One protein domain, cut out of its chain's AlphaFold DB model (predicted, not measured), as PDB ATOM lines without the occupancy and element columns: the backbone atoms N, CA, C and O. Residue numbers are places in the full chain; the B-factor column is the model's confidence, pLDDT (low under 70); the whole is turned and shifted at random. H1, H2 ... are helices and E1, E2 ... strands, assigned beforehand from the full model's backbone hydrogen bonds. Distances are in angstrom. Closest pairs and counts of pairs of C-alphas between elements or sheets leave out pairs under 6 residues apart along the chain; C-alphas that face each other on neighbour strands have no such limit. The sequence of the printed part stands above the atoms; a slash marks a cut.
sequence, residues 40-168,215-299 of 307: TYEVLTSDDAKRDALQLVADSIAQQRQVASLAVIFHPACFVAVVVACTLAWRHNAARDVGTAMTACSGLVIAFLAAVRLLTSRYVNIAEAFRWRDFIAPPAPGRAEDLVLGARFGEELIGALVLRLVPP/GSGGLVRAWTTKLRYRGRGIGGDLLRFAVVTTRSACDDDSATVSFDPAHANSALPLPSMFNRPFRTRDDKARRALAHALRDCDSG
ATOM      1  N   THR A  40     183.120 344.711 357.180       84.56
ATOM      2  CA  THR A  40     184.041 345.669 356.556       84.56
ATOM      3  C   THR A  40     184.606 345.081 355.267       84.56
ATOM      4  O   THR A  40     184.813 343.868 355.167       84.56
ATOM      5  N   TYR A  41     184.841 345.937 354.276       88.38
ATOM      6  CA  TYR A  41     185.427 345.572 352.989       88.38
ATOM      7  C   TYR A  41     186.718 346.355 352.825       88.38
ATOM      8  O   TYR A  41     186.726 347.573 352.981       88.38
ATOM      9  N   GLU A  42     187.809 345.658 352.545       88.94
ATOM     10  CA  GLU A  42     189.134 346.266 352.478       88.94
ATOM     11  C   GLU A  42     189.956 345.675 351.332       88.94
ATOM     12  O   GLU A  42     189.771 344.524 350.920       88.94
ATOM     13  N   VAL A  43     190.884 346.478 350.818       89.00
ATOM     14  CA  VAL A  43     191.919 346.014 349.893       89.00
ATOM     15  C   VAL A  43     193.042 345.398 350.729       89.00
ATOM     16  O   VAL A  43     193.669 346.079 351.537       89.00
ATOM     17  N   LEU A  44     193.297 344.103 350.549       86.25
ATOM     18  CA  LEU A  44     194.293 343.359 351.315       86.25
ATOM     19  C   LEU A  44     195.694 343.636 350.766       86.25
ATOM     20  O   LEU A  44     196.084 343.121 349.716       86.25
ATOM     21  N   THR A  45     196.465 344.440 351.494       84.50
ATOM     22  CA  THR A  45     197.860 344.761 351.154       84.50
ATOM     23  C   THR A  45     198.861 343.830 351.837       84.50
ATOM     24  O   THR A  45     199.881 343.507 351.234       84.50
ATOM     25  N   SER A  46     198.545 343.348 353.047       86.44
ATOM     26  CA  SER A  46     199.383 342.414 353.813       86.44
ATOM     27  C   SER A  46     199.429 341.019 353.181       86.44
ATOM     28  O   SER A  46     198.393 340.465 352.804       86.44
ATOM     29  N   ASP A  47     200.622 340.426 353.116       84.94
ATOM     30  CA  ASP A  47     200.838 339.091 352.545       84.94
ATOM     31  C   ASP A  47     200.090 337.988 353.306       84.94
ATOM     32  O   ASP A  47     199.548 337.073 352.680       84.94
ATOM     33  N   ASP A  48     199.991 338.089 354.635       86.44
ATOM     34  CA  ASP A  48     199.245 337.122 355.449       86.44
ATOM     35  C   ASP A  48     197.743 337.181 355.138       86.44
ATOM     36  O   ASP A  48     197.099 336.155 354.919       86.44
ATOM     37  N   ALA A  49     197.191 338.389 354.994       86.88
ATOM     38  CA  ALA A  49     195.783 338.562 354.649       86.88
ATOM     39  C   ALA A  49     195.481 338.095 353.214       86.88
ATOM     40  O   ALA A  49     194.461 337.445 352.968       86.88
ATOM     41  N   LYS A  50     196.390 338.361 352.262       88.12
ATOM     42  CA  LYS A  50     196.308 337.818 350.895       88.12
ATOM     43  C   LYS A  50     196.320 336.287 350.916       88.12
ATOM     44  O   LYS A  50     195.533 335.662 350.202       88.12
ATOM     45  N   ARG A  51     197.172 335.673 351.744       87.12
ATOM     46  CA  ARG A  51     197.239 334.215 351.904       87.12
ATOM     47  C   ARG A  51     195.922 333.644 352.424       87.12
ATOM     48  O   ARG A  51     195.416 332.698 351.821       87.12
ATOM     49  N   ASP A  52     195.346 334.232 353.468       88.62
ATOM     50  CA  ASP A  52     194.066 333.786 354.033       88.62
ATOM     51  C   ASP A  52     192.917 333.903 353.022       88.62
ATOM     52  O   ASP A  52     192.090 332.995 352.888       88.62
ATOM     53  N   ALA A  53     192.894 334.983 352.238       89.69
ATOM     54  CA  ALA A  53     191.914 335.186 351.173       89.69
ATOM     55  C   ALA A  53     192.006 334.116 350.080       89.69
ATOM     56  O   ALA A  53     190.993 333.550 349.657       89.69
ATOM     57  N   LEU A  54     193.221 333.799 349.638       86.88
ATOM     58  CA  LEU A  54     193.458 332.765 348.632       86.88
ATOM     59  C   LEU A  54     193.186 331.369 349.179       86.88
ATOM     60  O   LEU A  54     192.677 330.523 348.445       86.88
ATOM     61  N   GLN A  55     193.461 331.134 350.461       88.06
ATOM     62  CA  GLN A  55     193.097 329.893 351.126       88.06
ATOM     63  C   GLN A  55     191.575 329.719 351.165       88.06
ATOM     64  O   GLN A  55     191.079 328.648 350.821       88.06
ATOM     65  N   LEU A  56     190.813 330.783 351.434       90.38
ATOM     66  CA  LEU A  56     189.349 330.750 351.350       90.38
ATOM     67  C   LEU A  56     188.846 330.442 349.924       90.38
ATOM     68  O   LEU A  56     187.832 329.752 349.749       90.38
ATOM     69  N   VAL A  57     189.526 330.949 348.889       88.44
ATOM     70  CA  VAL A  57     189.228 330.623 347.480       88.44
ATOM     71  C   VAL A  57     189.530 329.152 347.197       88.44
ATOM     72  O   VAL A  57     188.657 328.452 346.679       88.44
ATOM     73  N   ALA A  58     190.708 328.665 347.586       84.31
ATOM     74  CA  ALA A  58     191.117 327.273 347.410       84.31
ATOM     75  C   ALA A  58     190.161 326.301 348.119       84.31
ATOM     76  O   ALA A  58     189.702 325.332 347.512       84.31
ATOM     77  N   ASP A  59     189.761 326.609 349.354       85.69
ATOM     78  CA  ASP A  59     188.781 325.830 350.114       85.69
ATOM     79  C   ASP A  59     187.422 325.784 349.405       85.69
ATOM     80  O   ASP A  59     186.755 324.747 349.375       85.69
ATOM     81  N   SER A  60     186.998 326.889 348.787       86.00
ATOM     82  CA  SER A  60     185.758 326.931 348.006       86.00
ATOM     83  C   SER A  60     185.831 326.043 346.763       86.00
ATOM     84  O   SER A  60     184.874 325.321 346.478       86.00
ATOM     85  N   ILE A  61     186.968 326.038 346.056       80.56
ATOM     86  CA  ILE A  61     187.213 325.143 344.914       80.56
ATOM     87  C   ILE A  61     187.217 323.682 345.387       80.56
ATOM     88  O   ILE A  61     186.557 322.835 344.785       80.56
ATOM     89  N   ALA A  62     187.856 323.375 346.519       80.81
ATOM     90  CA  ALA A  62     187.812 322.039 347.107       80.81
ATOM     91  C   ALA A  62     186.368 321.609 347.447       80.81
ATOM     92  O   ALA A  62     185.964 320.479 347.158       80.81
ATOM     93  N   GLN A  63     185.545 322.524 347.975       81.56
ATOM     94  CA  GLN A  63     184.121 322.281 348.247       81.56
ATOM     95  C   GLN A  63     183.290 322.039 346.976       81.56
ATOM     96  O   GLN A  63     182.286 321.319 347.034       81.56
ATOM     97  N   GLN A  64     183.682 322.582 345.814       81.12
ATOM     98  CA  GLN A  64     182.979 322.335 344.546       81.12
ATOM     99  C   GLN A  64     182.937 320.845 344.190       81.12
ATOM    100  O   GLN A  64     181.940 320.396 343.618       81.12
ATOM    101  N   ARG A  65     183.934 320.054 344.610       79.62
ATOM    102  CA  ARG A  65     183.967 318.598 344.407       79.62
ATOM    103  C   ARG A  65     182.737 317.890 344.976       79.62
ATOM    104  O   ARG A  65     182.213 316.983 344.335       79.62
ATOM    105  N   GLN A  66     182.266 318.301 346.153       80.38
ATOM    106  CA  GLN A  66     181.107 317.672 346.790       80.38
ATOM    107  C   GLN A  66     179.804 318.005 346.055       80.38
ATOM    108  O   GLN A  66     178.893 317.188 345.965       80.38
ATOM    109  N   VAL A  67     179.717 319.207 345.485       82.38
ATOM    110  CA  VAL A  67     178.573 319.596 344.652       82.38
ATOM    111  C   VAL A  67     178.611 318.855 343.317       82.38
ATOM    112  O   VAL A  67     177.571 318.412 342.838       82.38
ATOM    113  N   ALA A  68     179.803 318.680 342.743       81.25
ATOM    114  CA  ALA A  68     180.017 317.912 341.523       81.25
ATOM    115  C   ALA A  68     179.642 316.432 341.704       81.25
ATOM    116  O   ALA A  68     178.914 315.888 340.876       81.25
ATOM    117  N   SER A  69     180.079 315.786 342.793       80.38
ATOM    118  CA  SER A  69     179.732 314.387 343.079       80.38
ATOM    119  C   SER A  69     178.224 314.209 343.235       80.38
ATOM    120  O   SER A  69     177.645 313.314 342.620       80.38
ATOM    121  N   LEU A  70     177.569 315.110 343.970       82.88
ATOM    122  CA  LEU A  70     176.123 315.098 344.156       82.88
ATOM    123  C   LEU A  70     175.383 315.306 342.825       82.88
ATOM    124  O   LEU A  70     174.443 314.573 342.528       82.88
ATOM    125  N   ALA A  71     175.834 316.242 341.987       83.69
ATOM    126  CA  ALA A  71     175.234 316.494 340.676       83.69
ATOM    127  C   ALA A  71     175.309 315.277 339.740       83.69
ATOM    128  O   ALA A  71     174.373 315.045 338.979       83.69
ATOM    129  N   VAL A  72     176.391 314.496 339.805       81.94
ATOM    130  CA  VAL A  72     176.541 313.258 339.025       81.94
ATOM    131  C   VAL A  72     175.669 312.138 339.591       81.94
ATOM    132  O   VAL A  72     174.968 311.471 338.832       81.94
ATOM    133  N   ILE A  73     175.672 311.952 340.916       83.62
ATOM    134  CA  ILE A  73     174.898 310.897 341.592       83.62
ATOM    135  C   ILE A  73     173.396 311.077 341.355       83.62
ATOM    136  O   ILE A  73     172.708 310.112 341.030       83.62
ATOM    137  N   PHE A  74     172.888 312.305 341.469       82.38
ATOM    138  CA  PHE A  74     171.465 312.609 341.296       82.38
ATOM    139  C   PHE A  74     171.071 312.927 339.846       82.38
ATOM    140  O   PHE A  74     169.958 313.391 339.595       82.38
ATOM    141  N   HIS A  75     171.948 312.679 338.870       85.50
ATOM    142  CA  HIS A  75     171.586 312.869 337.473       85.50
ATOM    143  C   HIS A  75     170.660 311.733 336.998       85.50
ATOM    144  O   HIS A  75     171.033 310.559 337.104       85.50
ATOM    145  N   PRO A  76     169.492 312.035 336.393       86.50
ATOM    146  CA  PRO A  76     168.494 311.023 336.039       86.50
ATOM    147  C   PRO A  76     169.044 309.959 335.079       86.50
ATOM    148  O   PRO A  76     168.755 308.780 335.236       86.50
ATOM    149  N   ALA A  77     169.908 310.349 334.134       86.06
ATOM    150  CA  ALA A  77     170.538 309.400 333.214       86.06
ATOM    151  C   ALA A  77     171.447 308.376 333.926       86.06
ATOM    152  O   ALA A  77     171.450 307.204 333.561       86.06
ATOM    153  N   CYS A  78     172.194 308.796 334.955       85.88
ATOM    154  CA  CYS A  78     173.068 307.903 335.716       85.88
ATOM    155  C   CYS A  78     172.250 306.935 336.574       85.88
ATOM    156  O   CYS A  78     172.547 305.744 336.605       85.88
ATOM    157  N   PHE A  79     171.182 307.432 337.205       87.12
ATOM    158  CA  PHE A  79     170.265 306.597 337.975       87.12
ATOM    159  C   PHE A  79     169.604 305.524 337.099       87.12
ATOM    160  O   PHE A  79     169.638 304.346 337.445       87.12
ATOM    161  N   VAL A  80     169.085 305.903 335.924       90.75
ATOM    162  CA  VAL A  80     168.503 304.953 334.961       90.75
ATOM    163  C   VAL A  80     169.536 303.916 334.520       90.75
ATOM    164  O   VAL A  80     169.221 302.731 334.504       90.75
ATOM    165  N   ALA A  81     170.773 304.323 334.224       88.75
ATOM    166  CA  ALA A  81     171.828 303.391 333.828       88.75
ATOM    167  C   ALA A  81     172.125 302.342 334.916       88.75
ATOM    168  O   ALA A  81     172.202 301.152 334.610       88.75
ATOM    169  N   VAL A  82     172.232 302.761 336.183       91.19
ATOM    170  CA  VAL A  82     172.454 301.842 337.314       91.19
ATOM    171  C   VAL A  82     171.250 300.924 337.520       91.19
ATOM    172  O   VAL A  82     171.435 299.723 337.678       91.19
ATOM    173  N   VAL A  83     170.020 301.441 337.457       92.31
ATOM    174  CA  VAL A  83     168.801 300.626 337.600       92.31
ATOM    175  C   VAL A  83     168.674 299.603 336.470       92.31
ATOM    176  O   VAL A  83     168.374 298.438 336.728       92.31
ATOM    177  N   VAL A  84     168.944 299.988 335.221       93.94
ATOM    178  CA  VAL A  84     168.940 299.062 334.078       93.94
ATOM    179  C   VAL A  84     169.998 297.973 334.265       93.94
ATOM    180  O   VAL A  84     169.707 296.791 334.099       93.94
ATOM    181  N   ALA A  85     171.211 298.331 334.680       90.69
ATOM    182  CA  ALA A  85     172.255 297.344 334.923       90.69
ATOM    183  C   ALA A  85     171.925 296.423 336.124       90.69
ATOM    184  O   ALA A  85     172.118 295.211 336.024       90.69
ATOM    185  N   CYS A  86     171.325 296.947 337.202       91.62
ATOM    186  CA  CYS A  86     170.832 296.151 338.333       91.62
ATOM    187  C   CYS A  86     169.703 295.199 337.920       91.62
ATOM    188  O   CYS A  86     169.713 294.035 338.301       91.62
ATOM    189  N   THR A  87     168.732 295.657 337.126       92.56
ATOM    190  CA  THR A  87     167.611 294.815 336.671       92.56
ATOM    191  C   THR A  87     168.071 293.710 335.722       92.56
ATOM    192  O   THR A  87     167.589 292.582 335.827       92.56
ATOM    193  N   LEU A  88     169.043 293.982 334.846       91.38
ATOM    194  CA  LEU A  88     169.666 292.964 333.995       91.38
ATOM    195  C   LEU A  88     170.442 291.927 334.819       91.38
ATOM    196  O   LEU A  88     170.266 290.727 334.597       91.38
ATOM    197  N   ALA A  89     171.245 292.375 335.791       89.69
ATOM    198  CA  ALA A  89     171.978 291.495 336.701       89.69
ATOM    199  C   ALA A  89     171.026 290.636 337.548       89.69
ATOM    200  O   ALA A  89     171.229 289.428 337.680       89.69
ATOM    201  N   TRP A  90     169.947 291.240 338.052       90.69
ATOM    202  CA  TRP A  90     168.900 290.541 338.786       90.69
ATOM    203  C   TRP A  90     168.228 289.484 337.915       90.69
ATOM    204  O   TRP A  90     168.178 288.323 338.298       90.69
ATOM    205  N   ARG A  91     167.767 289.843 336.711       91.56
ATOM    206  CA  ARG A  91     167.087 288.904 335.806       91.56
ATOM    207  C   ARG A  91     167.972 287.717 335.424       91.56
ATOM    208  O   ARG A  91     167.466 286.612 335.274       91.56
ATOM    209  N   HIS A  92     169.275 287.942 335.263       88.00
ATOM    210  CA  HIS A  92     170.222 286.888 334.912       88.00
ATOM    211  C   HIS A  92     170.539 285.954 336.093       88.00
ATOM    212  O   HIS A  92     170.609 284.740 335.913       88.00
ATOM    213  N   ASN A  93     170.717 286.500 337.302       84.81
ATOM    214  CA  ASN A  93     171.197 285.729 338.456       84.81
ATOM    215  C   ASN A  93     170.077 285.197 339.362       84.81
ATOM    216  O   ASN A  93     170.266 284.162 339.998       84.81
ATOM    217  N   ALA A  94     168.900 285.833 339.385       81.88
ATOM    218  CA  ALA A  94     167.777 285.422 340.234       81.88
ATOM    219  C   ALA A  94     167.210 284.043 339.866       81.88
ATOM    220  O   ALA A  94     166.623 283.383 340.715       81.88
ATOM    221  N   ALA A  95     167.416 283.585 338.627       79.50
ATOM    222  CA  ALA A  95     167.041 282.236 338.206       79.50
ATOM    223  C   ALA A  95     167.930 281.135 338.822       79.50
ATOM    224  O   ALA A  95     167.549 279.969 338.791       79.50
ATOM    225  N   ARG A  96     169.113 281.486 339.349       76.56
ATOM    226  CA  ARG A  96     170.052 280.542 339.978       76.56
ATOM    227  C   ARG A  96     170.093 280.704 341.494       76.56
ATOM    228  O   ARG A  96     169.970 279.708 342.195       76.56
ATOM    229  N   ASP A  97     170.277 281.932 341.982       87.44
ATOM    230  CA  ASP A  97     170.393 282.230 343.413       87.44
ATOM    231  C   ASP A  97     170.177 283.731 343.705       87.44
ATOM    232  O   ASP A  97     170.843 284.612 343.147       87.44
ATOM    233  N   VAL A  98     169.251 284.026 344.621       88.31
ATOM    234  CA  VAL A  98     168.891 285.390 345.040       88.31
ATOM    235  C   VAL A  98     170.030 286.061 345.815       88.31
ATOM    236  O   VAL A  98     170.230 287.271 345.674       88.31
ATOM    237  N   GLY A  99     170.817 285.299 346.585       89.25
ATOM    238  CA  GLY A  99     171.960 285.839 347.333       89.25
ATOM    239  C   GLY A  99     173.047 286.382 346.402       89.25
ATOM    240  O   GLY A  99     173.531 287.511 346.560       89.25
ATOM    241  N   THR A 100     173.357 285.615 345.355       87.44
ATOM    242  CA  THR A 100     174.263 286.033 344.279       87.44
ATOM    243  C   THR A 100     173.736 287.270 343.534       87.44
ATOM    244  O   THR A 100     174.504 288.188 343.233       87.44
ATOM    245  N   ALA A 101     172.423 287.354 343.283       88.56
ATOM    246  CA  ALA A 101     171.806 288.524 342.653       88.56
ATOM    247  C   ALA A 101     171.923 289.799 343.513       88.56
ATOM    248  O   ALA A 101     172.295 290.850 342.988       88.56
ATOM    249  N   MET A 102     171.681 289.719 344.829       90.06
ATOM    250  CA  MET A 102     171.845 290.869 345.733       90.06
ATOM    251  C   MET A 102     173.290 291.377 345.780       90.06
ATOM    252  O   MET A 102     173.517 292.587 345.732       90.06
ATOM    253  N   THR A 103     174.261 290.462 345.823       91.81
ATOM    254  CA  THR A 103     175.692 290.803 345.872       91.81
ATOM    255  C   THR A 103     176.161 291.445 344.560       91.81
ATOM    256  O   THR A 103     176.931 292.403 344.573       91.81
ATOM    257  N   ALA A 104     175.649 290.987 343.412       90.06
ATOM    258  CA  ALA A 104     175.938 291.600 342.116       90.06
ATOM    259  C   ALA A 104     175.377 293.031 342.016       90.06
ATOM    260  O   ALA A 104     176.076 293.939 341.566       90.06
ATOM    261  N   CYS A 105     174.142 293.255 342.480       89.75
ATOM    262  CA  CYS A 105     173.537 294.589 342.509       89.75
ATOM    263  C   CYS A 105     174.303 295.549 343.433       89.75
ATOM    264  O   CYS A 105     174.574 296.684 343.042       89.75
ATOM    265  N   SER A 106     174.694 295.112 344.636       91.81
ATOM    266  CA  SER A 106     175.471 295.956 345.553       91.81
ATOM    267  C   SER A 106     176.862 296.271 344.997       91.81
ATOM    268  O   SER A 106     177.283 297.428 345.032       91.81
ATOM    269  N   GLY A 107     177.538 295.288 344.395       93.31
ATOM    270  CA  GLY A 107     178.817 295.481 343.713       93.31
ATOM    271  C   GLY A 107     178.726 296.488 342.565       93.31
ATOM    272  O   GLY A 107     179.599 297.342 342.425       93.31
ATOM    273  N   LEU A 108     177.638 296.461 341.794       92.12
ATOM    274  CA  LEU A 108     177.394 297.412 340.712       92.12
ATOM    275  C   LEU A 108     177.167 298.842 341.231       92.12
ATOM    276  O   LEU A 108     177.690 299.796 340.652       92.12
ATOM    277  N   VAL A 109     176.449 299.000 342.347       91.12
ATOM    278  CA  VAL A 109     176.287 300.303 343.017       91.12
ATOM    279  C   VAL A 109     177.632 300.817 343.542       91.12
ATOM    280  O   VAL A 109     177.966 301.982 343.330       91.12
ATOM    281  N   ILE A 110     178.437 299.958 344.177       92.25
ATOM    282  CA  ILE A 110     179.781 300.322 344.656       92.25
ATOM    283  C   ILE A 110     180.682 300.722 343.481       92.25
ATOM    284  O   ILE A 110     181.353 301.752 343.549       92.25
ATOM    285  N   ALA A 111     180.664 299.962 342.382       91.62
ATOM    286  CA  ALA A 111     181.418 300.271 341.170       91.62
ATOM    287  C   ALA A 111     180.994 301.617 340.559       91.62
ATOM    288  O   ALA A 111     181.848 302.410 340.160       91.62
ATOM    289  N   PHE A 112     179.692 301.920 340.549       89.06
ATOM    290  CA  PHE A 112     179.178 303.220 340.124       89.06
ATOM    291  C   PHE A 112     179.702 304.362 341.008       89.06
ATOM    292  O   PHE A 112     180.250 305.335 340.489       89.06
ATOM    293  N   LEU A 113     179.607 304.242 342.337       89.06
ATOM    294  CA  LEU A 113     180.117 305.265 343.259       89.06
ATOM    295  C   LEU A 113     181.639 305.450 343.130       89.06
ATOM    296  O   LEU A 113     182.130 306.582 343.179       89.06
ATOM    297  N   ALA A 114     182.386 304.366 342.908       88.12
ATOM    298  CA  ALA A 114     183.818 304.420 342.630       88.12
ATOM    299  C   ALA A 114     184.116 305.162 341.315       88.12
ATOM    300  O   ALA A 114     184.992 306.027 341.288       88.12
ATOM    301  N   ALA A 115     183.349 304.908 340.250       85.44
ATOM    302  CA  ALA A 115     183.475 305.624 338.982       85.44
ATOM    303  C   ALA A 115     183.193 307.130 339.138       85.44
ATOM    304  O   ALA A 115     183.964 307.954 338.643       85.44
ATOM    305  N   VAL A 116     182.159 307.515 339.898       83.19
ATOM    306  CA  VAL A 116     181.899 308.931 340.231       83.19
ATOM    307  C   VAL A 116     183.082 309.544 340.988       83.19
ATOM    308  O   VAL A 116     183.492 310.675 340.709       83.19
ATOM    309  N   ARG A 117     183.678 308.806 341.930       81.38
ATOM    310  CA  ARG A 117     184.850 309.266 342.689       81.38
ATOM    311  C   ARG A 117     186.077 309.482 341.794       81.38
ATOM    312  O   ARG A 117     186.805 310.449 342.011       81.38
ATOM    313  N   LEU A 118     186.281 308.629 340.789       80.06
ATOM    314  CA  LEU A 118     187.350 308.767 339.793       80.06
ATOM    315  C   LEU A 118     187.096 309.920 338.815       80.06
ATOM    316  O   LEU A 118     188.022 310.637 338.464       80.06
ATOM    317  N   LEU A 119     185.852 310.157 338.398       75.19
ATOM    318  CA  LEU A 119     185.526 311.305 337.543       75.19
ATOM    319  C   LEU A 119     185.708 312.634 338.290       75.19
ATOM    320  O   LEU A 119     186.219 313.606 337.737       75.19
ATOM    321  N   THR A 120     185.335 312.670 339.571       74.06
ATOM    322  CA  THR A 120     185.463 313.868 340.416       74.06
ATOM    323  C   THR A 120     186.880 314.118 340.930       74.06
ATOM    324  O   THR A 120     187.156 315.230 341.378       74.06
ATOM    325  N   SER A 121     187.804 313.152 340.845       70.44
ATOM    326  CA  SER A 121     189.211 313.374 341.212       70.44
ATOM    327  C   SER A 121     189.886 314.411 340.310       70.44
ATOM    328  O   SER A 121     190.778 315.118 340.766       70.44
ATOM    329  N   ARG A 122     189.394 314.614 339.077       70.38
ATOM    330  CA  ARG A 122     189.908 315.662 338.182       70.38
ATOM    331  C   ARG A 122     189.747 317.079 338.744       70.38
ATOM    332  O   ARG A 122     190.569 317.925 338.416       70.38
ATOM    333  N   TYR A 123     188.761 317.332 339.613       66.88
ATOM    334  CA  TYR A 123     188.649 318.616 340.322       66.88
ATOM    335  C   TYR A 123     189.760 318.819 341.353       66.88
ATOM    336  O   TYR A 123     190.197 319.947 341.549       66.88
ATOM    337  N   VAL A 124     190.227 317.743 341.993       70.50
ATOM    338  CA  VAL A 124     191.314 317.815 342.982       70.50
ATOM    339  C   VAL A 124     192.602 318.244 342.297       70.50
ATOM    340  O   VAL A 124     193.234 319.180 342.759       70.50
ATOM    341  N   ASN A 125     192.918 317.669 341.136       69.44
ATOM    342  CA  ASN A 125     194.115 318.053 340.387       69.44
ATOM    343  C   ASN A 125     194.080 319.527 339.940       69.44
ATOM    344  O   ASN A 125     195.118 320.176 339.894       69.44
ATOM    345  N   ILE A 126     192.900 320.070 339.609       66.62
ATOM    346  CA  ILE A 126     192.747 321.495 339.267       66.62
ATOM    347  C   ILE A 126     192.933 322.371 340.514       66.62
ATOM    348  O   ILE A 126     193.565 323.420 340.425       66.62
ATOM    349  N   ALA A 127     192.432 321.932 341.673       62.91
ATOM    350  CA  ALA A 127     192.641 322.623 342.944       62.91
ATOM    351  C   ALA A 127     194.115 322.588 343.386       62.91
ATOM    352  O   ALA A 127     194.642 323.597 343.835       62.91
ATOM    353  N   GLU A 128     194.805 321.459 343.207       66.00
ATOM    354  CA  GLU A 128     196.244 321.319 343.475       66.00
ATOM    355  C   GLU A 128     197.096 322.165 342.520       66.00
ATOM    356  O   GLU A 128     198.121 322.716 342.920       66.00
ATOM    357  N   ALA A 129     196.658 322.318 341.265       62.00
ATOM    358  CA  ALA A 129     197.294 323.207 340.295       62.00
ATOM    359  C   ALA A 129     197.075 324.699 340.609       62.00
ATOM    360  O   ALA A 129     197.784 325.545 340.061       62.00
ATOM    361  N   PHE A 130     196.132 325.042 341.495       64.31
ATOM    362  CA  PHE A 130     195.886 326.412 341.940       64.31
ATOM    363  C   PHE A 130     196.969 326.856 342.937       64.31
ATOM    364  O   PHE A 130     196.746 326.992 344.141       64.31
ATOM    365  N   ARG A 131     198.190 327.079 342.440       65.12
ATOM    366  CA  ARG A 131     199.266 327.687 343.227       65.12
ATOM    367  C   ARG A 131     199.030 329.187 343.311       65.12
ATOM    368  O   ARG A 131     199.155 329.901 342.324       65.12
ATOM    369  N   TRP A 132     198.712 329.661 344.511       66.94
ATOM    370  CA  TRP A 132     198.359 331.056 344.784       66.94
ATOM    371  C   TRP A 132     199.386 332.081 344.260       66.94
ATOM    372  O   TRP A 132     198.993 333.141 343.780       66.94
ATOM    373  N   ARG A 133     200.685 331.733 344.277       63.25
ATOM    374  CA  ARG A 133     201.780 332.558 343.733       63.25
ATOM    375  C   ARG A 133     201.707 332.709 342.219       63.25
ATOM    376  O   ARG A 133     201.790 333.821 341.719       63.25
ATOM    377  N   ASP A 134     201.499 331.602 341.512       64.12
ATOM    378  CA  ASP A 134     201.352 331.597 340.053       64.12
ATOM    379  C   ASP A 134     200.026 332.252 339.640       64.12
ATOM    380  O   ASP A 134     199.908 332.801 338.548       64.12
ATOM    381  N   PHE A 135     199.015 332.200 340.518       68.56
ATOM    382  CA  PHE A 135     197.726 332.820 340.263       68.56
ATOM    383  C   PHE A 135     197.816 334.341 340.338       68.56
ATOM    384  O   PHE A 135     197.395 334.968 339.384       68.56
ATOM    385  N   ILE A 136     198.383 334.946 341.385       64.50
ATOM    386  CA  ILE A 136     198.499 336.419 341.490       64.50
ATOM    387  C   ILE A 136     199.579 336.991 340.551       64.50
ATOM    388  O   ILE A 136     199.585 338.190 340.280       64.50
ATOM    389  N   ALA A 137     200.468 336.142 340.018       58.03
ATOM    390  CA  ALA A 137     201.579 336.578 339.186       58.03
ATOM    391  C   ALA A 137     201.124 337.438 337.986       58.03
ATOM    392  O   ALA A 137     200.176 337.076 337.270       58.03
ATOM    393  N   PRO A 138     201.824 338.558 337.721       55.78
ATOM    394  CA  PRO A 138     201.550 339.383 336.562       55.78
ATOM    395  C   PRO A 138     201.831 338.576 335.282       55.78
ATOM    396  O   PRO A 138     202.874 337.932 335.168       55.78
ATOM    397  N   PRO A 139     200.921 338.592 334.291       55.16
ATOM    398  CA  PRO A 139     201.058 337.790 333.072       55.16
ATOM    399  C   PRO A 139     202.199 338.262 332.153       55.16
ATOM    400  O   PRO A 139     202.532 337.568 331.196       55.16
ATOM    401  N   ALA A 140     202.788 339.431 332.425       53.66
ATOM    402  CA  ALA A 140     203.935 339.983 331.718       53.66
ATOM    403  C   ALA A 140     204.763 340.878 332.662       53.66
ATOM    404  O   ALA A 140     204.178 341.532 333.534       53.66
ATOM    405  N   PRO A 141     206.097 340.946 332.493       45.88
ATOM    406  CA  PRO A 141     206.926 341.908 333.215       45.88
ATOM    407  C   PRO A 141     206.451 343.331 332.882       45.88
ATOM    408  O   PRO A 141     206.471 343.731 331.722       45.88
ATOM    409  N   GLY A 142     205.968 344.066 333.890       50.44
ATOM    410  CA  GLY A 142     205.451 345.436 333.743       50.44
ATOM    411  C   GLY A 142     203.941 345.616 333.949       50.44
ATOM    412  O   GLY A 142     203.465 346.746 333.887       50.44
ATOM    413  N   ARG A 143     203.167 344.553 334.218       59.50
ATOM    414  CA  ARG A 143     201.746 344.676 334.604       59.50
ATOM    415  C   ARG A 143     201.580 344.685 336.128       59.50
ATOM    416  O   ARG A 143     202.277 343.945 336.815       59.50
ATOM    417  N   ALA A 144     200.659 345.514 336.627       61.06
ATOM    418  CA  ALA A 144     200.330 345.624 338.048       61.06
ATOM    419  C   ALA A 144     199.894 344.273 338.648       61.06
ATOM    420  O   ALA A 144     199.277 343.455 337.960       61.06
ATOM    421  N   GLU A 145     200.228 344.056 339.923       69.69
ATOM    422  CA  GLU A 145     199.767 342.899 340.696       69.69
ATOM    423  C   GLU A 145     198.233 342.865 340.765       69.69
ATOM    424  O   GLU A 145     197.574 343.908 340.777       69.69
ATOM    425  N   ASP A 146     197.653 341.665 340.828       82.31
ATOM    426  CA  ASP A 146     196.212 341.526 341.025       82.31
ATOM    427  C   ASP A 146     195.823 342.025 342.438       82.31
ATOM    428  O   ASP A 146     196.392 341.601 343.447       82.31
ATOM    429  N   LEU A 147     194.820 342.904 342.525       86.62
ATOM    430  CA  LEU A 147     194.267 343.412 343.781       86.62
ATOM    431  C   LEU A 147     193.414 342.332 344.448       86.62
ATOM    432  O   LEU A 147     192.508 341.761 343.839       86.62
ATOM    433  N   VAL A 148     193.651 342.084 345.733       89.75
ATOM    434  CA  VAL A 148     192.854 341.145 346.528       89.75
ATOM    435  C   VAL A 148     191.948 341.940 347.461       89.75
ATOM    436  O   VAL A 148     192.427 342.705 348.290       89.75
ATOM    437  N   LEU A 149     190.638 341.764 347.333       91.94
ATOM    438  CA  LEU A 149     189.627 342.399 348.176       91.94
ATOM    439  C   LEU A 149     189.104 341.384 349.193       91.94
ATOM    440  O   LEU A 149     188.725 340.265 348.828       91.94
ATOM    441  N   GLY A 150     189.070 341.776 350.460       92.44
ATOM    442  CA  GLY A 150     188.564 340.971 351.565       92.44
ATOM    443  C   GLY A 150     187.257 341.529 352.113       92.44
ATOM    444  O   GLY A 150     187.102 342.739 352.239       92.44
ATOM    445  N   ALA A 151     186.326 340.645 352.470       92.69
ATOM    446  CA  ALA A 151     185.188 340.978 353.324       92.69
ATOM    447  C   ALA A 151     185.421 340.352 354.701       92.69
ATOM    448  O   ALA A 151     185.490 339.119 354.808       92.69
ATOM    449  N   ARG A 152     185.539 341.179 355.743       91.00
ATOM    450  CA  ARG A 152     185.795 340.753 357.125       91.00
ATOM    451  C   ARG A 152     184.571 341.010 358.001       91.00
ATOM    452  O   ARG A 152     183.904 342.030 357.868       91.00
ATOM    453  N   PHE A 153     184.267 340.067 358.883       87.31
ATOM    454  CA  PHE A 153     183.231 340.206 359.903       87.31
ATOM    455  C   PHE A 153     183.886 340.035 361.271       87.31
ATOM    456  O   PHE A 153     184.234 338.915 361.655       87.31
ATOM    457  N   GLY A 154     184.109 341.152 361.968       85.44
ATOM    458  CA  GLY A 154     184.987 341.186 363.141       85.44
ATOM    459  C   GLY A 154     186.430 340.908 362.725       85.44
ATOM    460  O   GLY A 154     186.953 341.594 361.855       85.44
ATOM    461  N   GLU A 155     187.034 339.855 363.277       82.06
ATOM    462  CA  GLU A 155     188.401 339.418 362.945       82.06
ATOM    463  C   GLU A 155     188.454 338.369 361.822       82.06
ATOM    464  O   GLU A 155     189.516 338.050 361.288       82.06
ATOM    465  N   GLU A 156     187.309 337.806 361.429       88.56
ATOM    466  CA  GLU A 156     187.294 336.667 360.517       88.56
ATOM    467  C   GLU A 156     187.063 337.081 359.065       88.56
ATOM    468  O   GLU A 156     186.093 337.770 358.736       88.56
ATOM    469  N   LEU A 157     187.920 336.595 358.167       89.44
ATOM    470  CA  LEU A 157     187.744 336.769 356.731       89.44
ATOM    471  C   LEU A 157     186.639 335.839 356.210       89.44
ATOM    472  O   LEU A 157     186.739 334.608 356.254       89.44
ATOM    473  N   ILE A 158     185.562 336.433 355.701       91.75
ATOM    474  CA  ILE A 158     184.358 335.712 355.276       91.75
ATOM    475  C   ILE A 158     184.141 335.721 353.764       91.75
ATOM    476  O   ILE A 158     183.373 334.900 353.253       91.75
ATOM    477  N   GLY A 159     184.807 336.615 353.039       91.94
ATOM    478  CA  GLY A 159     184.766 336.695 351.585       91.94
ATOM    479  C   GLY A 159     186.095 337.163 351.018       91.94
ATOM    480  O   GLY A 159     186.823 337.907 351.667       91.94
ATOM    481  N   ALA A 160     186.399 336.704 349.810       94.00
ATOM    482  CA  ALA A 160     187.611 337.062 349.091       94.00
ATOM    483  C   ALA A 160     187.293 337.235 347.607       94.00
ATOM    484  O   ALA A 160     186.547 336.432 347.032       94.00
ATOM    485  N   LEU A 161     187.859 338.266 346.991       93.25
ATOM    486  CA  LEU A 161     187.767 338.546 345.563       93.25
ATOM    487  C   LEU A 161     189.150 338.931 345.038       93.25
ATOM    488  O   LEU A 161     189.870 339.679 345.683       93.25
ATOM    489  N   VAL A 162     189.520 338.411 343.871       90.56
ATOM    490  CA  VAL A 162     190.765 338.762 343.178       90.56
ATOM    491  C   VAL A 162     190.399 339.523 341.914       90.56
ATOM    492  O   VAL A 162     189.680 338.998 341.055       90.56
ATOM    493  N   LEU A 163     190.881 340.755 341.826       89.50
ATOM    494  CA  LEU A 163     190.618 341.723 340.778       89.50
ATOM    495  C   LEU A 163     191.917 342.021 340.032       89.50
ATOM    496  O   LEU A 163     192.933 342.344 340.630       89.50
ATOM    497  N   ARG A 164     191.872 341.964 338.710       86.94
ATOM    498  CA  ARG A 164     192.965 342.390 337.845       86.94
ATOM    499  C   ARG A 164     192.585 343.693 337.171       86.94
ATOM    500  O   ARG A 164     191.577 343.733 336.472       86.94
ATOM    501  N   LEU A 165     193.404 344.722 337.334       85.62
ATOM    502  CA  LEU A 165     193.217 345.969 336.603       85.62
ATOM    503  C   LEU A 165     193.766 345.815 335.184       85.62
ATOM    504  O   LEU A 165     194.873 345.315 334.961       85.62
ATOM    505  N   VAL A 166     192.954 346.211 334.217       81.81
ATOM    506  CA  VAL A 166     193.316 346.340 332.812       81.81
ATOM    507  C   VAL A 166     193.582 347.825 332.593       81.81
ATOM    508  O   VAL A 166     192.640 348.615 332.692       81.81
ATOM    509  N   PRO A 167     194.844 348.225 332.353       68.75
ATOM    510  CA  PRO A 167     195.135 349.616 332.053       68.75
ATOM    511  C   PRO A 167     194.422 350.016 330.754       68.75
ATOM    512  O   PRO A 167     194.244 349.158 329.876       68.75
ATOM    513  N   PRO A 168     194.016 351.291 330.621       61.44
ATOM    514  CA  PRO A 168     193.539 351.805 329.348       61.44
ATOM    515  C   PRO A 168     194.625 351.551 328.302       61.44
ATOM    516  O   PRO A 168     195.819 351.622 328.596       61.44
ATOM    517  N   GLY A 215     188.733 350.213 326.921       59.38
ATOM    518  CA  GLY A 215     188.784 351.142 328.045       59.38
ATOM    519  C   GLY A 215     189.461 350.504 329.255       59.38
ATOM    520  O   GLY A 215     189.567 349.278 329.350       59.38
ATOM    521  N   SER A 216     189.913 351.354 330.172       74.69
ATOM    522  CA  SER A 216     190.289 350.995 331.541       74.69
ATOM    523  C   SER A 216     189.210 350.113 332.170       74.69
ATOM    524  O   SER A 216     188.013 350.377 332.031       74.69
ATOM    525  N   GLY A 217     189.596 349.047 332.867       85.19
ATOM    526  CA  GLY A 217     188.602 348.154 333.455       85.19
ATOM    527  C   GLY A 217     189.160 347.145 334.441       85.19
ATOM    528  O   GLY A 217     190.363 347.036 334.655       85.19
ATOM    529  N   GLY A 218     188.259 346.384 335.052       88.06
ATOM    530  CA  GLY A 218     188.579 345.368 336.051       88.06
ATOM    531  C   GLY A 218     188.147 343.978 335.598       88.06
ATOM    532  O   GLY A 218     187.016 343.775 335.161       88.06
ATOM    533  N   LEU A 219     189.025 342.989 335.730       90.31
ATOM    534  CA  LEU A 219     188.726 341.579 335.499       90.31
ATOM    535  C   LEU A 219     188.669 340.830 336.830       90.31
ATOM    536  O   LEU A 219     189.674 340.689 337.525       90.31
ATOM    537  N   VAL A 220     187.501 340.304 337.186       91.69
ATOM    538  CA  VAL A 220     187.329 339.462 338.374       91.69
ATOM    539  C   VAL A 220     187.821 338.053 338.057       91.69
ATOM    540  O   VAL A 220     187.191 337.315 337.293       91.69
ATOM    541  N   ARG A 221     188.945 337.668 338.664       88.06
ATOM    542  CA  ARG A 221     189.605 336.371 338.447       88.06
ATOM    543  C   ARG A 221     189.180 335.305 339.441       88.06
ATOM    544  O   ARG A 221     189.182 334.121 339.118       88.06
ATOM    545  N   ALA A 222     188.806 335.699 340.649       89.62
ATOM    546  CA  ALA A 222     188.257 334.788 341.640       89.62
ATOM    547  C   ALA A 222     187.301 335.537 342.558       89.62
ATOM    548  O   ALA A 222     187.496 336.714 342.833       89.62
ATOM    549  N   TRP A 223     186.283 334.843 343.051       92.06
ATOM    550  CA  TRP A 223     185.428 335.346 344.116       92.06
ATOM    551  C   TRP A 223     184.899 334.174 344.929       92.06
ATOM    552  O   TRP A 223     184.595 333.096 344.402       92.06
ATOM    553  N   THR A 224     184.766 334.387 346.226       92.12
ATOM    554  CA  THR A 224     184.184 333.411 347.130       92.12
ATOM    555  C   THR A 224     183.618 334.094 348.363       92.12
ATOM    556  O   THR A 224     184.052 335.162 348.782       92.12
ATOM    557  N   THR A 225     182.642 333.429 348.964       92.62
ATOM    558  CA  THR A 225     182.141 333.732 350.301       92.62
ATOM    559  C   THR A 225     182.042 332.425 351.069       92.62
ATOM    560  O   THR A 225     181.720 331.369 350.501       92.62
ATOM    561  N   LYS A 226     182.322 332.479 352.366       90.06
ATOM    562  CA  LYS A 226     182.263 331.329 353.261       90.06
ATOM    563  C   LYS A 226     180.827 330.817 353.354       90.06
ATOM    564  O   LYS A 226     179.883 331.599 353.445       90.06
ATOM    565  N   LEU A 227     180.656 329.492 353.323       85.31
ATOM    566  CA  LEU A 227     179.354 328.836 353.139       85.31
ATOM    567  C   LEU A 227     178.273 329.337 354.109       85.31
ATOM    568  O   LEU A 227     177.154 329.603 353.681       85.31
ATOM    569  N   ARG A 228     178.627 329.531 355.384       86.88
ATOM    570  CA  ARG A 228     177.708 329.981 356.441       86.88
ATOM    571  C   ARG A 228     177.188 331.417 356.275       86.88
ATOM    572  O   ARG A 228     176.161 331.752 356.850       86.88
ATOM    573  N   TYR A 229     177.862 332.241 355.469       86.56
ATOM    574  CA  TYR A 229     177.445 333.613 355.163       86.56
ATOM    575  C   TYR A 229     176.889 333.771 353.743       86.56
ATOM    576  O   TYR A 229     176.543 334.873 353.313       86.56
ATOM    577  N   ARG A 230     176.760 332.676 352.986       87.38
ATOM    578  CA  ARG A 230     176.113 332.722 351.671       87.38
ATOM    579  C   ARG A 230     174.627 333.039 351.834       87.38
ATOM    580  O   ARG A 230     173.984 332.617 352.785       87.38
ATOM    581  N   GLY A 231     174.077 333.783 350.876       85.19
ATOM    582  CA  GLY A 231     172.667 334.192 350.893       85.19
ATOM    583  C   GLY A 231     172.367 335.449 351.715       85.19
ATOM    584  O   GLY A 231     171.208 335.834 351.791       85.19
ATOM    585  N   ARG A 232     173.387 336.112 352.278       87.50
ATOM    586  CA  ARG A 232     173.253 337.359 353.054       87.50
ATOM    587  C   ARG A 232     173.576 338.643 352.274       87.50
ATOM    588  O   ARG A 232     173.673 339.693 352.879       87.50
ATOM    589  N   GLY A 233     173.791 338.568 350.960       88.00
ATOM    590  CA  GLY A 233     174.123 339.743 350.134       88.00
ATOM    591  C   GLY A 233     175.615 340.091 350.039       88.00
ATOM    592  O   GLY A 233     176.009 340.679 349.044       88.00
ATOM    593  N   ILE A 234     176.462 339.584 350.946       90.69
ATOM    594  CA  ILE A 234     177.914 339.883 351.015       90.69
ATOM    595  C   ILE A 234     178.645 339.729 349.675       90.69
ATOM    596  O   ILE A 234     179.505 340.525 349.331       90.69
ATOM    597  N   GLY A 235     178.315 338.697 348.890       89.19
ATOM    598  CA  GLY A 235     178.947 338.498 347.583       89.19
ATOM    599  C   GLY A 235     178.578 339.572 346.554       89.19
ATOM    600  O   GLY A 235     179.382 339.856 345.678       89.19
ATOM    601  N   GLY A 236     177.380 340.153 346.646       90.19
ATOM    602  CA  GLY A 236     176.966 341.284 345.815       90.19
ATOM    603  C   GLY A 236     177.650 342.577 346.252       90.19
ATOM    604  O   GLY A 236     178.167 343.300 345.409       90.19
ATOM    605  N   ASP A 237     177.741 342.813 347.559       90.75
ATOM    606  CA  ASP A 237     178.430 343.985 348.108       90.75
ATOM    607  C   ASP A 237     179.938 343.952 347.831       90.75
ATOM    608  O   ASP A 237     180.515 344.968 347.459       90.75
ATOM    609  N   LEU A 238     180.568 342.773 347.874       92.31
ATOM    610  CA  LEU A 238     181.968 342.604 347.475       92.31
ATOM    611  C   LEU A 238     182.189 342.914 345.983       92.31
ATOM    612  O   LEU A 238     183.238 343.435 345.613       92.31
ATOM    613  N   LEU A 239     181.203 342.628 345.121       93.19
ATOM    614  CA  LEU A 239     181.249 343.008 343.703       93.19
ATOM    615  C   LEU A 239     181.056 344.519 343.516       93.19
ATOM    616  O   LEU A 239     181.742 345.100 342.683       93.19
ATOM    617  N   ARG A 240     180.181 345.166 344.298       91.44
ATOM    618  CA  ARG A 240     180.045 346.636 344.317       91.44
ATOM    619  C   ARG A 240     181.343 347.304 344.748       91.44
ATOM    620  O   ARG A 240     181.826 348.194 344.058       91.44
ATOM    621  N   PHE A 241     181.942 346.820 345.835       91.25
ATOM    622  CA  PHE A 241     183.239 347.298 346.301       91.25
ATOM    623  C   PHE A 241     184.306 347.148 345.211       91.25
ATOM    624  O   PHE A 241     185.026 348.098 344.940       91.25
ATOM    625  N   ALA A 242     184.331 346.020 344.490       92.06
ATOM    626  CA  ALA A 242     185.246 345.829 343.365       92.06
ATOM    627  C   ALA A 242     185.055 346.852 342.230       92.06
ATOM    628  O   ALA A 242     186.047 347.297 341.655       92.06
ATOM    629  N   VAL A 243     183.815 347.243 341.911       91.62
ATOM    630  CA  VAL A 243     183.529 348.301 340.922       91.62
ATOM    631  C   VAL A 243     184.088 349.641 341.390       91.62
ATOM    632  O   VAL A 243     184.825 350.277 340.641       91.62
ATOM    633  N   VAL A 244     183.810 350.030 342.636       90.06
ATOM    634  CA  VAL A 244     184.320 351.281 343.219       90.06
ATOM    635  C   VAL A 244     185.848 351.287 343.235       90.06
ATOM    636  O   VAL A 244     186.456 352.223 342.731       90.06
ATOM    637  N   THR A 245     186.480 350.213 343.720       89.38
ATOM    638  CA  THR A 245     187.945 350.089 343.730       89.38
ATOM    639  C   THR A 245     188.536 350.156 342.322       89.38
ATOM    640  O   THR A 245     189.583 350.766 342.140       89.38
ATOM    641  N   THR A 246     187.875 349.567 341.318       89.00
ATOM    642  CA  THR A 246     188.335 349.641 339.920       89.00
ATOM    643  C   THR A 246     188.292 351.075 339.401       89.00
ATOM    644  O   THR A 246     189.282 351.539 338.848       89.00
ATOM    645  N   ARG A 247     187.181 351.792 339.611       88.69
ATOM    646  CA  ARG A 247     187.035 353.191 339.177       88.69
ATOM    647  C   ARG A 247     188.049 354.101 339.856       88.69
ATOM    648  O   ARG A 247     188.707 354.878 339.178       88.69
ATOM    649  N   SER A 248     188.242 353.934 341.166       87.31
ATOM    650  CA  SER A 248     189.255 354.679 341.921       87.31
ATOM    651  C   SER A 248     190.684 354.366 341.482       87.31
ATOM    652  O   SER A 248     191.534 355.237 341.558       87.31
ATOM    653  N   ALA A 249     190.975 353.138 341.048       84.75
ATOM    654  CA  ALA A 249     192.317 352.768 340.600       84.75
ATOM    655  C   ALA A 249     192.605 353.162 339.141       84.75
ATOM    656  O   ALA A 249     193.768 353.295 338.768       84.75
ATOM    657  N   CYS A 250     191.567 353.302 338.313       81.69
ATOM    658  CA  CYS A 250     191.679 353.739 336.923       81.69
ATOM    659  C   CYS A 250     191.468 355.250 336.739       81.69
ATOM    660  O   CYS A 250     191.602 355.712 335.610       81.69
ATOM    661  N   ASP A 251     191.109 355.983 337.801       81.75
ATOM    662  CA  ASP A 251     190.671 357.387 337.746       81.75
ATOM    663  C   ASP A 251     189.602 357.635 336.655       81.75
ATOM    664  O   ASP A 251     189.562 358.679 336.004       81.75
ATOM    665  N   ASP A 252     188.736 356.640 336.433       81.38
ATOM    666  CA  ASP A 252     187.772 356.596 335.333       81.38
ATOM    667  C   ASP A 252     186.439 356.015 335.814       81.38
ATOM    668  O   ASP A 252     186.312 354.818 336.090       81.38
ATOM    669  N   ASP A 253     185.413 356.866 335.880       78.56
ATOM    670  CA  ASP A 253     184.058 356.479 336.285       78.56
ATOM    671  C   ASP A 253     183.363 355.566 335.263       78.56
ATOM    672  O   ASP A 253     182.422 354.844 335.609       78.56
ATOM    673  N   SER A 254     183.838 355.552 334.015       79.69
ATOM    674  CA  SER A 254     183.346 354.657 332.966       79.69
ATOM    675  C   SER A 254     184.025 353.286 332.973       79.69
ATOM    676  O   SER A 254     183.615 352.399 332.216       79.69
ATOM    677  N   ALA A 255     185.010 353.070 333.857       82.50
ATOM    678  CA  ALA A 255     185.706 351.799 333.967       82.50
ATOM    679  C   ALA A 255     184.722 350.666 334.293       82.50
ATOM    680  O   ALA A 255     183.963 350.704 335.270       82.50
ATOM    681  N   THR A 256     184.742 349.628 333.455       85.75
ATOM    682  CA  THR A 256     183.820 348.495 333.574       85.75
ATOM    683  C   THR A 256     184.496 347.297 334.225       85.75
ATOM    684  O   THR A 256     185.653 346.976 333.953       85.75
ATOM    685  N   VAL A 257     183.754 346.602 335.089       89.69
ATOM    686  CA  VAL A 257     184.203 345.350 335.706       89.69
ATOM    687  C   VAL A 257     183.508 344.175 335.035       89.69
ATOM    688  O   VAL A 257     182.284 344.147 334.914       89.69
ATOM    689  N   SER A 258     184.280 343.173 334.625       90.12
ATOM    690  CA  SER A 258     183.775 341.936 334.025       90.12
ATOM    691  C   SER A 258     184.455 340.707 334.630       90.12
ATOM    692  O   SER A 258     185.485 340.803 335.291       90.12
ATOM    693  N   PHE A 259     183.856 339.528 334.463       89.50
ATOM    694  CA  PHE A 259     184.474 338.276 334.911       89.50
ATOM    695  C   PHE A 259     185.497 337.793 333.882       89.50
ATOM    696  O   PHE A 259     185.186 337.726 332.692       89.50
ATOM    697  N   ASP A 260     186.684 337.397 334.344       84.56
ATOM    698  CA  ASP A 260     187.714 336.795 333.491       84.56
ATOM    699  C   ASP A 260     187.165 335.493 332.856       84.56
ATOM    700  O   ASP A 260     186.614 334.651 333.577       84.56
ATOM    701  N   PRO A 261     187.285 335.276 331.530       78.81
ATOM    702  CA  PRO A 261     186.894 334.015 330.894       78.81
ATOM    703  C   PRO A 261     187.553 332.772 331.516       78.81
ATOM    704  O   PRO A 261     186.951 331.699 331.503       78.81
ATOM    705  N   ALA A 262     188.754 332.921 332.084       79.31
ATOM    706  CA  ALA A 262     189.528 331.880 332.757       79.31
ATOM    707  C   ALA A 262     189.586 332.076 334.290       79.31
ATOM    708  O   ALA A 262     190.589 331.765 334.934       79.31
ATOM    709  N   HIS A 263     188.514 332.595 334.899       80.31
ATOM    710  CA  HIS A 263     188.414 332.765 336.354       80.31
ATOM    711  C   HIS A 263     188.398 331.419 337.117       80.31
ATOM    712  O   HIS A 263     188.059 330.371 336.565       80.31
ATOM    713  N   ALA A 264     188.678 331.436 338.423       77.31
ATOM    714  CA  ALA A 264     188.823 330.238 339.262       77.31
ATOM    715  C   ALA A 264     187.599 329.292 339.267       77.31
ATOM    716  O   ALA A 264     187.742 328.078 339.377       77.31
ATOM    717  N   ASN A 265     186.391 329.837 339.110       78.94
ATOM    718  CA  ASN A 265     185.135 329.077 339.051       78.94
ATOM    719  C   ASN A 265     184.726 328.637 337.623       78.94
ATOM    720  O   ASN A 265     183.705 327.963 337.478       78.94
ATOM    721  N   SER A 266     185.497 328.988 336.585       78.69
ATOM    722  CA  SER A 266     185.177 328.682 335.176       78.69
ATOM    723  C   SER A 266     185.529 327.251 334.771       78.69
ATOM    724  O   SER A 266     184.976 326.717 333.807       78.69
ATOM    725  N   ALA A 267     186.444 326.615 335.509       73.25
ATOM    726  CA  ALA A 267     186.935 325.282 335.211       73.25
ATOM    727  C   ALA A 267     185.834 324.235 335.444       73.25
ATOM    728  O   ALA A 267     185.538 323.827 336.567       73.25
ATOM    729  N   LEU A 268     185.232 323.776 334.347       75.75
ATOM    730  CA  LEU A 268     184.181 322.761 334.335       75.75
ATOM    731  C   LEU A 268     184.696 321.484 333.651       75.75
ATOM    732  O   LEU A 268     184.377 321.244 332.488       75.75
ATOM    733  N   PRO A 269     185.500 320.653 334.343       73.31
ATOM    734  CA  PRO A 269     186.053 319.421 333.775       73.31
ATOM    735  C   PRO A 269     184.998 318.334 333.524       73.31
ATOM    736  O   PRO A 269     185.287 317.345 332.851       73.31
ATOM    737  N   LEU A 270     183.791 318.474 334.083       73.06
ATOM    738  CA  LEU A 270     182.701 317.533 333.855       73.06
ATOM    739  C   LEU A 270     181.963 317.816 332.538       73.06
ATOM    740  O   LEU A 270     181.886 318.966 332.098       73.06
ATOM    741  N   PRO A 271     181.343 316.785 331.933       75.81
ATOM    742  CA  PRO A 271     180.409 316.964 330.828       75.81
ATOM    743  C   PRO A 271     179.317 317.994 331.145       75.81
ATOM    744  O   PRO A 271     178.818 318.067 332.270       75.81
ATOM    745  N   SER A 272     178.889 318.746 330.129       76.38
ATOM    746  CA  SER A 272     177.933 319.863 330.247       76.38
ATOM    747  C   SER A 272     176.632 319.516 330.984       76.38
ATOM    748  O   SER A 272     176.081 320.361 331.690       76.38
ATOM    749  N   MET A 273     176.186 318.264 330.883       78.94
ATOM    750  CA  MET A 273     175.023 317.697 331.577       78.94
ATOM    751  C   MET A 273     175.108 317.759 333.115       78.94
ATOM    752  O   MET A 273     174.085 317.944 333.771       78.94
ATOM    753  N   PHE A 274     176.307 317.722 333.701       79.38
ATOM    754  CA  PHE A 274     176.503 317.832 335.156       79.38
ATOM    755  C   PHE A 274     176.835 319.256 335.622       79.38
ATOM    756  O   PHE A 274     176.875 319.529 336.821       79.38
ATOM    757  N   ASN A 275     177.031 320.189 334.684       82.31
ATOM    758  CA  ASN A 275     177.519 321.535 334.985       82.31
ATOM    759  C   ASN A 275     176.413 322.529 335.356       82.31
ATOM    760  O   ASN A 275     176.703 323.667 335.724       82.31
ATOM    761  N   ARG A 276     175.142 322.119 335.287       84.38
ATOM    762  CA  ARG A 276     173.981 322.969 335.588       84.38
ATOM    763  C   ARG A 276     174.091 323.741 336.916       84.38
ATOM    764  O   ARG A 276     173.913 324.955 336.870       84.38
ATOM    765  N   PRO A 277     174.400 323.129 338.078       81.75
ATOM    766  CA  PRO A 277     174.496 323.879 339.334       81.75
ATOM    767  C   PRO A 277     175.621 324.923 339.332       81.75
ATOM    768  O   PRO A 277     175.478 325.963 339.973       81.75
ATOM    769  N   PHE A 278     176.715 324.676 338.610       84.56
ATOM    770  CA  PHE A 278     177.815 325.630 338.480       84.56
ATOM    771  C   PHE A 278     177.424 326.805 337.585       84.56
ATOM    772  O   PHE A 278     177.568 327.950 338.004       84.56
ATOM    773  N   ARG A 279     176.808 326.530 336.427       85.44
ATOM    774  CA  ARG A 279     176.281 327.562 335.518       85.44
ATOM    775  C   ARG A 279     175.255 328.458 336.203       85.44
ATOM    776  O   ARG A 279     175.376 329.670 336.141       85.44
ATOM    777  N   THR A 280     174.318 327.887 336.962       87.62
ATOM    778  CA  THR A 280     173.332 328.680 337.714       87.62
ATOM    779  C   THR A 280     173.991 329.620 338.732       87.62
ATOM    780  O   THR A 280     173.515 330.738 338.934       87.62
ATOM    781  N   ARG A 281     175.069 329.186 339.404       85.94
ATOM    782  CA  ARG A 281     175.808 330.029 340.362       85.94
ATOM    783  C   ARG A 281     176.573 331.144 339.664       85.94
ATOM    784  O   ARG A 281     176.539 332.277 340.132       85.94
ATOM    785  N   ASP A 282     177.217 330.815 338.559       88.25
ATOM    786  CA  ASP A 282     177.958 331.744 337.717       88.25
ATOM    787  C   ASP A 282     177.020 332.804 337.102       88.25
ATOM    788  O   ASP A 282     177.243 334.002 337.244       88.25
ATOM    789  N   ASP A 283     175.852 332.399 336.594       89.19
ATOM    790  CA  ASP A 283     174.803 333.315 336.120       89.19
ATOM    791  C   ASP A 283     174.223 334.193 337.233       89.19
ATOM    792  O   ASP A 283     173.789 335.321 336.981       89.19
ATOM    793  N   LYS A 284     174.175 333.691 338.473       90.25
ATOM    794  CA  LYS A 284     173.786 334.496 339.636       90.25
ATOM    795  C   LYS A 284     174.859 335.538 339.959       90.25
ATOM    796  O   LYS A 284     174.501 336.672 340.261       90.25
ATOM    797  N   ALA A 285     176.140 335.179 339.866       89.56
ATOM    798  CA  ALA A 285     177.252 336.108 340.057       89.56
ATOM    799  C   ALA A 285     177.278 337.193 338.967       89.56
ATOM    800  O   ALA A 285     177.356 338.373 339.296       89.56
ATOM    801  N   ARG A 286     177.080 336.824 337.691       90.81
ATOM    802  CA  ARG A 286     176.915 337.779 336.576       90.81
ATOM    803  C   ARG A 286     175.773 338.757 336.806       90.81
ATOM    804  O   ARG A 286     175.942 339.956 336.614       90.81
ATOM    805  N   ARG A 287     174.615 338.258 337.247       92.88
ATOM    806  CA  ARG A 287     173.465 339.111 337.577       92.88
ATOM    807  C   ARG A 287     173.756 340.054 338.742       92.88
ATOM    808  O   ARG A 287     173.358 341.209 338.671       92.88
ATOM    809  N   ALA A 288     174.456 339.582 339.774       91.81
ATOM    810  CA  ALA A 288     174.861 340.414 340.902       91.81
ATOM    811  C   ALA A 288     175.854 341.511 340.481       91.81
ATOM    812  O   ALA A 288     175.682 342.654 340.883       91.81
ATOM    813  N   LEU A 289     176.823 341.201 339.614       92.00
ATOM    814  CA  LEU A 289     177.746 342.199 339.066       92.00
ATOM    815  C   LEU A 289     177.013 343.229 338.194       92.00
ATOM    816  O   LEU A 289     177.234 344.424 338.332       92.00
ATOM    817  N   ALA A 290     176.084 342.787 337.343       91.56
ATOM    818  CA  ALA A 290     175.275 343.690 336.524       91.56
ATOM    819  C   ALA A 290     174.337 344.584 337.353       91.56
ATOM    820  O   ALA A 290     173.922 345.637 336.874       91.56
ATOM    821  N   HIS A 291     173.949 344.147 338.553       91.12
ATOM    822  CA  HIS A 291     173.224 344.974 339.516       91.12
ATOM    823  C   HIS A 291     174.173 345.983 340.170       91.12
ATOM    824  O   HIS A 291     173.877 347.168 340.178       91.12
ATOM    825  N   ALA A 292     175.345 345.530 340.624       89.56
ATOM    826  CA  ALA A 292     176.367 346.382 341.224       89.56
ATOM    827  C   ALA A 292     176.800 347.533 340.304       89.56
ATOM    828  O   ALA A 292     176.842 348.674 340.744       89.56
ATOM    829  N   LEU A 293     177.054 347.248 339.022       90.12
ATOM    830  CA  LEU A 293     177.391 348.272 338.027       90.12
ATOM    831  C   LEU A 293     176.276 349.317 337.892       90.12
ATOM    832  O   LEU A 293     176.548 350.509 337.960       90.12
ATOM    833  N   ARG A 294     175.015 348.871 337.793       89.19
ATOM    834  CA  ARG A 294     173.853 349.768 337.703       89.19
ATOM    835  C   ARG A 294     173.682 350.647 338.939       89.19
ATOM    836  O   ARG A 294     173.336 351.815 338.791       89.19
ATOM    837  N   ASP A 295     173.916 350.104 340.130       87.06
ATOM    838  CA  ASP A 295     173.831 350.869 341.378       87.06
ATOM    839  C   ASP A 295     174.909 351.960 341.421       87.06
ATOM    840  O   ASP A 295     174.619 353.110 341.752       87.06
ATOM    841  N   CYS A 296     176.140 351.616 341.027       82.94
ATOM    842  CA  CYS A 296     177.249 352.564 340.952       82.94
ATOM    843  C   CYS A 296     177.016 353.645 339.882       82.94
ATOM    844  O   CYS A 296     177.341 354.805 340.117       82.94
ATOM    845  N   ASP A 297     176.430 353.298 338.730       84.75
ATOM    846  CA  ASP A 297     176.049 354.260 337.677       84.75
ATOM    847  C   ASP A 297     174.922 355.200 338.123       84.75
ATOM    848  O   ASP A 297     174.856 356.351 337.698       84.75
ATOM    849  N   SER A 298     174.042 354.724 339.006       83.31
ATOM    850  CA  SER A 298     172.932 355.510 339.556       83.31
ATOM    851  C   SER A 298     173.373 356.474 340.670       83.31
ATOM    852  O   SER A 298     172.540 357.205 341.201       83.31
ATOM    853  N   GLY A 299     174.664 356.494 341.027       70.25
ATOM    854  CA  GLY A 299     175.221 357.379 342.054       70.25
ATOM    855  C   GLY A 299     174.984 356.918 343.494       70.25
ATOM    856  O   GLY A 299     175.292 357.659 344.426       70.25
TER     857      GLY A 299
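AT A GLANCE: This is residues 40 to 168 and 215 to 299 of the 307 residues of the protein "Acetyltransferase, GNAT family" of Purpureocillium lilacinum (UniProt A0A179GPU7). A twisted five-stranded sheet curls round helix H5 to make a head, and a long arm built on the helical hairpin H2 and H3 runs away from it. H1 crosses the head's other face and reaches to the arm, while H6 packs on H5. The printed part has 214 residues, with six named helices and five named strands in the order E1 H1 H2 H3 H4 E2 E3 E4 H5 E5 H6; the sheet, E1 E2 E3 E4 E5, is mixed, and so is the class, helices and strands. The whole is loose, with a radius of gyration of the C-alphas of 22.4 A; it spans 79 by 36 by 34 A, and the arm makes the length.

IN THESE COORDINATES: Find C-alpha 40 at (184.041, 345.669, 356.556), where E1, residues 40 to 43, begins. Read on to H1, residues 47 to 73, 39.8 A; H2, residues 76 to 93, 25.6 A; H3, residues 98 to 129, 47.5 A, from C-alpha 98 at (168.891, 285.390, 345.040); and H4, residues 132 to 136. E2 holds residues 147 to 153; E3, residues 156 to 166, 30.0 A, bends by 53 degrees at residue 159; E4, residues 217 to 225, bends by 61 degrees at residue 221. H5, residues 234 to 250, E5, residues 256 to 259, and H6, residues 276 to 297, 31.4 A, follow; H6 ends at C-alpha 297, (176.049, 354.260, 337.677).

HOW THE PARTS SIT: Look first at the antiparallel pairs: E1 and E2 with N 42 and O 150 at 3.0 A, the hairpin E2 and E3 with N 149 and O 161 at 2.8 A, and E3 and E4 with N 162 and O 222 at 2.8 A. E4 and E5 are parallel, N 220 and O 258 at 2.8 A; E4, H5, E5 form a strand-helix-strand unit, parallel neighbours joined through a helix, with a right-handed crossover. In three layers, helices on both faces, H5 and H6 are on one face and H1 on the other, across the strands at a height of 7.2 A. H5 touches H6, closest at C-alphas 240 and 292, 4.8 A, at a steep tilt of 51 degrees. H3 touches H1 with residues 113 to 127 alone, closest at C-alphas 123 and 65, 6.2 A, and H2 with residues 100 to 112 alone, closest at C-alphas 101 and 93, 5.1 A. H4 only grazes the sheet. Every O i to N i+4 pair is within hydrogen-bond range in H2, H4 and H5, against 20 of 23 in H1, 25 of 28 in H3 and 17 of 18 in H6.

THE WHOLE: The two farthest C-alphas, of Arg 96 and Asp 251, are 79.6 A apart. Residues 169 to 214 are not printed; C-alphas 168 and 215 are 5.0 A apart across the cut. The link E5 to H6 is long. Confidence is under 70 at residues 123, 125 to 145, 167 to 168 and 215.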